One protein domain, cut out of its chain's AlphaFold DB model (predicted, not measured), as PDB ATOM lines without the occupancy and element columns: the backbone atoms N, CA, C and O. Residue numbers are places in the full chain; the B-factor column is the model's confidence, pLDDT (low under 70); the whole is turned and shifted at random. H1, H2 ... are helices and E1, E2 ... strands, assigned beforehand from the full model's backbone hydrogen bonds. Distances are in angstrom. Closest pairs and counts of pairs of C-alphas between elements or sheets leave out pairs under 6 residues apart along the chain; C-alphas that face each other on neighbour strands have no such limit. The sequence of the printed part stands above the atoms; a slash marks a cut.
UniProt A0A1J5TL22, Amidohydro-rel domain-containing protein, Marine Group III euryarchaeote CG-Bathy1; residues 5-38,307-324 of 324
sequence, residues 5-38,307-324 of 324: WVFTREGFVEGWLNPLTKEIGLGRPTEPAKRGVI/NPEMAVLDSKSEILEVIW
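This is residues 5 to 38 and 307 to 324 of the 324 residues of the protein "Amidohydro-rel domain-containing protein" of Marine Group III euryarchaeote CG-Bathy1 (UniProt A0A1J5TL22). A small, strongly twisted sheet of four short strands, E3, E2, E1 and E4, makes the body, with E4 nearest to the mean of the C-alphas. Past E4 lies the separate last stretch of the printed part, loosely placed there: the short helix H1 only grazes the sheet, residues 313 to 318, of which 313 belongs to H1, stick out, and strand E5 comes near E4 at a single pair of C-alphas. The printed part has 52 residues, with one named helix and five named strands in the order E1 E2 E3 E4 H1 E5, and its class is mostly strand. The sheet's order is E3 E2 E1 E4, mixed, and E1 E2 E3 form a meander, each strand the antiparallel neighbour of the one before. The whole is compact, with a radius of gyration of the C-alphas of 11.3 A, and spans 30 by 22 by 21 A.

In the sheet, E2 is the longest strand, residues 11 to 17, 16.2 A from first to last C-alpha. E1 is residues 5 to 8, 9.5 A, and C-alpha 5 is at (10.169, 31.486, 23.183). E3 is residues 24 to 26, 6.9 A, and E4 is residues 34 to 38, 11.4 A, with C-alpha 38 at (14.804, 32.259, 26.865). H1 is residues 310 to 313, 4.6 A. E5 is residues 319 to 323, 10.9 A, and C-alpha 323 is at (24.136, 30.543, 30.603).

E1 and E2 form a hairpin, antiparallel at 119 degrees, with N 6 and O 13 within hydrogen-bond range at 2.8 A. E2 and E3 form a hairpin too, antiparallel at 120 degrees, with N 16 and O 25 at 2.9 A. The pairing is staggered: E2 pairs with E1 over residues 11 to 14 and with E3 over residues 15 to 17. E1 and E4 are parallel at 25 degrees, with N 38 and O 5 at 2.7 A. E3 and E4 are the edge strands. From edge to edge the strands' lines turn by 90 degrees. H1 only grazes the sheet with residues 310 to 312; the closest C-alphas of E4 and H1 are those of Val 37 and Ala 311, 6.6 A apart. H1 is too short for an O i to N i+4 pair, and its one O i to N i+3 pair is within range. E5 pairs with no named strand; the closest C-alphas of E4 and E5 are those of Gly 36 and Leu 320, 7.6 A apart. E5 is apart from E1, E2 and E3.

The C-alphas of Thr 30 and Ser 315 are the two farthest apart, 30.9 A. Residues 39 to 306 are not printed, and C-alphas 38 and 307 are 13.2 A apart across the cut. Of the links that are printed whole, E1 to E2 and H1 to E5 are tight, and E2 to E3 and E3 to E4 are short. Mean pLDDT of the printed part is 94.0, and no printed residue is under 70.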
ATOM      1  N   TRP A   5      10.314  30.040  23.301       96.50
ATOM      2  CA  TRP A   5      10.169  31.486  23.183       96.50
ATOM      3  C   TRP A   5      11.485  32.183  23.515       96.50
ATOM      4  O   TRP A   5      12.117  31.853  24.509       96.50
ATOM      5  N   VAL A   6      11.877  33.162  22.708       97.38
ATOM      6  CA  VAL A   6      12.996  34.070  22.965       97.38
ATOM      7  C   VAL A   6      12.421  35.456  23.206       97.38
ATOM      8  O   VAL A   6      11.672  35.974  22.377       97.38
ATOM      9  N   PHE A   7      12.759  36.054  24.341       97.94
ATOM     10  CA  PHE A   7      12.378  37.420  24.648       97.94
ATOM     11  C   PHE A   7      13.335  38.409  23.980       97.94
ATOM     12  O   PHE A   7      14.553  38.342  24.146       97.94
ATOM     13  N   THR A   8      12.772  39.339  23.217       95.94
ATOM     14  CA  THR A   8      13.493  40.400  22.509       95.94
ATOM     15  C   THR A   8      12.918  41.760  22.889       95.94
ATOM     16  O   THR A   8      11.900  41.849  23.575       95.94
ATOM     17  N   ARG A   9      13.533  42.841  22.405       93.44
ATOM     18  CA  ARG A   9      13.019  44.206  22.609       93.44
ATOM     19  C   ARG A   9      11.604  44.406  22.052       93.44
ATOM     20  O   ARG A   9      10.828  45.162  22.627       93.44
ATOM     21  N   GLU A  10      11.255  43.666  21.001       93.81
ATOM     22  CA  GLU A  10       9.928  43.679  20.370       93.81
ATOM     23  C   GLU A  10       8.943  42.684  21.015       93.81
ATOM     24  O   GLU A  10       7.792  42.581  20.598       93.81
ATOM     25  N   GLY A  11       9.378  41.947  22.043       96.25
ATOM     26  CA  GLY A  11       8.601  40.923  22.734       96.25
ATOM     27  C   GLY A  11       9.028  39.496  22.394       96.25
ATOM     28  O   GLY A  11      10.167  39.243  21.987       96.25
ATOM     29  N   PHE A  12       8.124  38.543  22.622       96.94
ATOM     30  CA  PHE A  12       8.397  37.117  22.451       96.94
ATOM     31  C   PHE A  12       8.323  36.682  20.987       96.94
ATOM     32  O   PHE A  12       7.332  36.914  20.297       96.94
ATOM     33  N   VAL A  13       9.358  35.977  20.539       96.12
ATOM     34  CA  VAL A  13       9.426  35.341  19.219       96.12
ATOM     35  C   VAL A  13       9.830  33.883  19.373       96.12
ATOM     36  O   VAL A  13      10.527  33.522  20.317       96.12
ATOM     37  N   GLU A  14       9.405  33.017  18.460       95.25
ATOM     38  CA  GLU A  14       9.902  31.640  18.464       95.25
ATOM     39  C   GLU A  14      11.376  31.616  18.061       95.25
ATOM     40  O   GLU A  14      11.781  32.291  17.110       95.25
ATOM     41  N   GLY A  15      12.176  30.825  18.767       95.88
ATOM     42  CA  GLY A  15      13.608  30.765  18.534       95.88
ATOM     43  C   GLY A  15      14.301  29.649  19.300       95.88
ATOM     44  O   GLY A  15      13.680  28.732  19.849       95.88
ATOM     45  N   TRP A  16      15.626  29.725  19.311       96.75
ATOM     46  CA  TRP A  16      16.487  28.769  19.986       96.75
ATOM     47  C   TRP A  16      17.795  29.407  20.448       96.75
ATOM     48  O   TRP A  16      18.232  30.420  19.910       96.75
ATOM     49  N   LEU A  17      18.423  28.768  21.435       96.75
ATOM     50  CA  LEU A  17      19.731  29.115  21.978       96.75
ATOM     51  C   LEU A  17      20.660  27.899  21.931       96.75
ATOM     52  O   LEU A  17      20.335  26.810  22.432       96.75
ATOM     53  N   ASN A  18      21.854  28.083  21.373       94.94
ATOM     54  CA  ASN A  18      22.953  27.145  21.558       94.94
ATOM     55  C   ASN A  18      23.721  27.508  22.844       94.94
ATOM     56  O   ASN A  18      24.432  28.508  22.850       94.94
ATOM     57  N   PRO A  19      23.631  26.704  23.924       93.50
ATOM     58  CA  PRO A  19      24.245  27.049  25.207       93.50
ATOM     59  C   PRO A  19      25.781  27.083  25.168       93.50
ATOM     60  O   PRO A  19      26.391  27.680  26.042       93.50
ATOM     61  N   LEU A  20      26.418  26.460  24.166       92.06
ATOM     62  CA  LEU A  20      27.880  26.436  24.045       92.06
ATOM     63  C   LEU A  20      28.427  27.666  23.317       92.06
ATOM     64  O   LEU A  20      29.470  28.191  23.694       92.06
ATOM     65  N   THR A  21      27.747  28.110  22.255       93.88
ATOM     66  CA  THR A  21      28.184  29.257  21.438       93.88
ATOM     67  C   THR A  21      27.481  30.559  21.804       93.88
ATOM     68  O   THR A  21      27.897  31.612  21.330       93.88
ATOM     69  N   LYS A  22      26.421  30.492  22.622       94.38
ATOM     70  CA  LYS A  22      25.519  31.606  22.974       94.38
ATOM     71  C   LYS A  22      24.800  32.214  21.765       94.38
ATOM     72  O   LYS A  22      24.275  33.324  21.830       94.38
ATOM     73  N   GLU A  23      24.776  31.477  20.657       94.12
ATOM     74  CA  GLU A  23      24.093  31.867  19.431       94.12
ATOM     75  C   GLU A  23      22.579  31.755  19.614       94.12
ATOM     76  O   GLU A  23      22.073  30.701  20.020       94.12
ATOM     77  N   ILE A  24      21.880  32.840  19.281       94.94
ATOM     78  CA  ILE A  24      20.424  32.898  19.186       94.94
ATOM     79  C   ILE A  24      20.025  32.793  17.719       94.94
ATOM     80  O   ILE A  24      20.506  33.559  16.882       94.94
ATOM     81  N   GLY A  25      19.094  31.890  17.425       94.06
ATOM     82  CA  GLY A  25      18.423  31.825  16.132       94.06
ATOM     83  C   GLY A  25      16.922  32.049  16.262       94.06
ATOM     84  O   GLY A  25      16.308  31.685  17.265       94.06
ATOM     85  N   LEU A  26      16.334  32.651  15.229       93.31
ATOM     86  CA  LEU A  26      14.893  32.883  15.130       93.31
ATOM     87  C   LEU A  26      14.210  31.754  14.350       93.31
ATOM     88  O   LEU A  26      14.775  31.201  13.405       93.31
ATOM     89  N   GLY A  27      12.972  31.449  14.733       90.56
ATOM     90  CA  GLY A  27      12.177  30.341  14.211       90.56
ATOM     91  C   GLY A  27      12.340  29.050  15.016       90.56
ATOM     92  O   GLY A  27      13.284  28.876  15.789       90.56
ATOM     93  N   ARG A  28      11.400  28.116  14.834       84.19
ATOM     94  CA  ARG A  28      11.430  26.830  15.544       84.19
ATOM     95  C   ARG A  28      12.640  25.998  15.100       84.19
ATOM     96  O   ARG A  28      12.765  25.731  13.902       84.19
ATOM     97  N   PRO A  29      13.498  25.534  16.026       84.19
ATOM     98  CA  PRO A  29      14.526  24.556  15.687       84.19
ATOM     99  C   PRO A  29      13.872  23.229  15.277       84.19
ATOM    100  O   PRO A  29      12.816  22.873  15.799       84.19
ATOM    101  N   THR A  30      14.509  22.481  14.372       80.06
ATOM    102  CA  THR A  30      13.966  21.217  13.843       80.06
ATOM    103  C   THR A  30      13.702  20.197  14.953       80.06
ATOM    104  O   THR A  30      12.627  19.612  14.996       80.06
ATOM    105  N   GLU A  31      14.658  20.029  15.873       82.25
ATOM    106  CA  GLU A  31      14.539  19.176  17.063       82.25
ATOM    107  C   GLU A  31      15.377  19.771  18.213       82.25
ATOM    108  O   GLU A  31      16.596  19.571  18.267       82.25
ATOM    109  N   PRO A  32      14.781  20.561  19.126       81.81
ATOM    110  CA  PRO A  32      15.508  21.053  20.289       81.81
ATOM    111  C   PRO A  32      15.735  19.921  21.298       81.81
ATOM    112  O   PRO A  32      14.864  19.085  21.524       81.81
ATOM    113  N   ALA A  33      16.895  19.923  21.959       86.00
ATOM    114  CA  ALA A  33      17.206  18.939  22.999       86.00
ATOM    115  C   ALA A  33      16.447  19.205  24.313       86.00
ATOM    116  O   ALA A  33      16.183  18.278  25.073       86.00
ATOM    117  N   LYS A  34      16.126  20.475  24.592       94.62
ATOM    118  CA  LYS A  34      15.369  20.930  25.765       94.62
ATOM    119  C   LYS A  34      14.458  22.104  25.384       94.62
ATOM    120  O   LYS A  34      14.729  22.788  24.394       94.62
ATOM    121  N   ARG A  35      13.414  22.353  26.180       94.25
ATOM    122  CA  ARG A  35      12.434  23.430  25.966       94.25
ATOM    123  C   ARG A  35      12.320  24.380  27.149       94.25
ATOM    124  O   ARG A  35      12.342  23.915  28.282       94.25
ATOM    125  N   GLY A  36      12.184  25.672  26.869       96.06
ATOM    126  CA  GLY A  36      12.121  26.733  27.871       96.06
ATOM    127  C   GLY A  36      11.857  28.102  27.241       96.06
ATOM    128  O   GLY A  36      11.936  28.264  26.020       96.06
ATOM    129  N   VAL A  37      11.580  29.093  28.084       98.00
ATOM    130  CA  VAL A  37      11.513  30.505  27.690       98.00
ATOM    131  C   VAL A  37      12.870  31.150  27.949       98.00
ATOM    132  O   VAL A  37      13.406  31.067  29.050       98.00
ATOM    133  N   ILE A  38      13.438  31.753  26.917       98.25
ATOM    134  CA  ILE A  38      14.804  32.259  26.865       98.25
ATOM    135  C   ILE A  38      14.752  33.776  27.013       98.25
ATOM    136  O   ILE A  38      14.212  34.470  26.153       98.25
ATOM    137  N   ASN A 307       1.129  31.100  27.609       92.81
ATOM    138  CA  ASN A 307       1.604  32.478  27.763       92.81
ATOM    139  C   ASN A 307       3.067  32.504  28.265       92.81
ATOM    140  O   ASN A 307       3.296  32.226  29.446       92.81
ATOM    141  N   PRO A 308       4.055  32.880  27.426       95.56
ATOM    142  CA  PRO A 308       5.461  32.925  27.832       95.56
ATOM    143  C   PRO A 308       5.768  33.941  28.939       95.56
ATOM    144  O   PRO A 308       6.762  33.776  29.642       95.56
ATOM    145  N   GLU A 309       4.918  34.947  29.160       97.00
ATOM    146  CA  GLU A 309       5.081  35.918  30.253       97.00
ATOM    147  C   GLU A 309       5.040  35.236  31.630       97.00
ATOM    148  O   GLU A 309       5.767  35.608  32.554       97.00
ATOM    149  N   MET A 310       4.243  34.167  31.763       96.62
ATOM    150  CA  MET A 310       4.099  33.428  33.021       96.62
ATOM    151  C   MET A 310       5.383  32.702  33.438       96.62
ATOM    152  O   MET A 310       5.523  32.333  34.605       96.62
ATOM    153  N   ALA A 311       6.349  32.543  32.530       97.38
ATOM    154  CA  ALA A 311       7.644  31.954  32.846       97.38
ATOM    155  C   ALA A 311       8.403  32.743  33.926       97.38
ATOM    156  O   ALA A 311       9.152  32.146  34.688       97.38
ATOM    157  N   VAL A 312       8.168  34.054  34.052       96.94
ATOM    158  CA  VAL A 312       8.744  34.884  35.128       96.94
ATOM    159  C   VAL A 312       7.698  35.386  36.126       96.94
ATOM    160  O   VAL A 312       8.029  35.615  37.286       96.94
ATOM    161  N   LEU A 313       6.425  35.488  35.727       96.00
ATOM    162  CA  LEU A 313       5.363  36.025  36.590       96.00
ATOM    163  C   LEU A 313       4.670  34.986  37.484       96.00
ATOM    164  O   LEU A 313       4.169  35.345  38.549       96.00
ATOM    165  N   ASP A 314       4.644  33.704  37.107       94.94
ATOM    166  CA  ASP A 314       4.129  32.652  37.994       94.94
ATOM    167  C   ASP A 314       5.164  32.368  39.092       94.94
ATOM    168  O   ASP A 314       6.332  32.085  38.804       94.94
ATOM    169  N   SER A 315       4.744  32.425  40.358       92.00
ATOM    170  CA  SER A 315       5.603  32.172  41.521       92.00
ATOM    171  C   SER A 315       6.137  30.743  41.588       92.00
ATOM    172  O   SER A 315       7.133  30.495  42.264       92.00
ATOM    173  N   LYS A 316       5.511  29.804  40.871       92.62
ATOM    174  CA  LYS A 316       5.966  28.417  40.761       92.62
ATOM    175  C   LYS A 316       6.980  28.209  39.647       92.62
ATOM    176  O   LYS A 316       7.513  27.112  39.549       92.62
ATOM    177  N   SER A 317       7.198  29.175  38.754       94.88
ATOM    178  CA  SER A 317       8.182  29.024  37.676       94.88
ATOM    179  C   SER A 317       9.598  28.952  38.224       94.88
ATOM    180  O   SER A 317       9.976  29.742  39.096       94.88
ATOM    181  N   GLU A 318      10.379  28.031  37.666       95.94
ATOM    182  CA  GLU A 318      11.768  27.793  38.040       95.94
ATOM    183  C   GLU A 318      12.719  28.212  36.913       95.94
ATOM    184  O   GLU A 318      12.392  28.130  35.722       95.94
ATOM    185  N   ILE A 319      13.920  28.641  37.305       97.88
ATOM    186  CA  ILE A 319      15.053  28.774  36.391       97.88
ATOM    187  C   ILE A 319      15.552  27.361  36.084       97.88
ATOM    188  O   ILE A 319      15.956  26.628  36.985       97.88
ATOM    189  N   LEU A 320      15.546  26.990  34.809       97.69
ATOM    190  CA  LEU A 320      16.070  25.715  34.335       97.69
ATOM    191  C   LEU A 320      17.588  25.761  34.131       97.69
ATOM    192  O   LEU A 320      18.274  24.769  34.374       97.69
ATOM    193  N   GLU A 321      18.108  26.884  33.630       97.62
ATOM    194  CA  GLU A 321      19.534  27.069  33.350       97.62
ATOM    195  C   GLU A 321      19.876  28.567  33.269       97.62
ATOM    196  O   GLU A 321      19.100  29.351  32.723       97.62
ATOM    197  N   VAL A 322      21.051  28.955  33.774       97.88
ATOM    198  CA  VAL A 322      21.670  30.267  33.523       97.88
ATOM    199  C   VAL A 322      22.927  30.024  32.697       97.88
ATOM    200  O   VAL A 322      23.757  29.191  33.062       97.88
ATOM    201  N   ILE A 323      23.048  30.716  31.568       96.75
ATOM    202  CA  ILE A 323      24.136  30.543  30.603       96.75
ATOM    203  C   ILE A 323      24.928  31.848  30.548       96.75
ATOM    204  O   ILE A 323      24.413  32.839  30.033       96.75
ATOM    205  N   TRP A 324      26.159  31.825  31.060       94.44
ATOM    206  CA  TRP A 324      27.094  32.954  31.067       94.44
ATOM    207  C   TRP A 324      27.960  32.988  29.832       94.44
ATOM    208  O   TRP A 324      28.653  31.986  29.531       94.44
TER     209      TRP A 324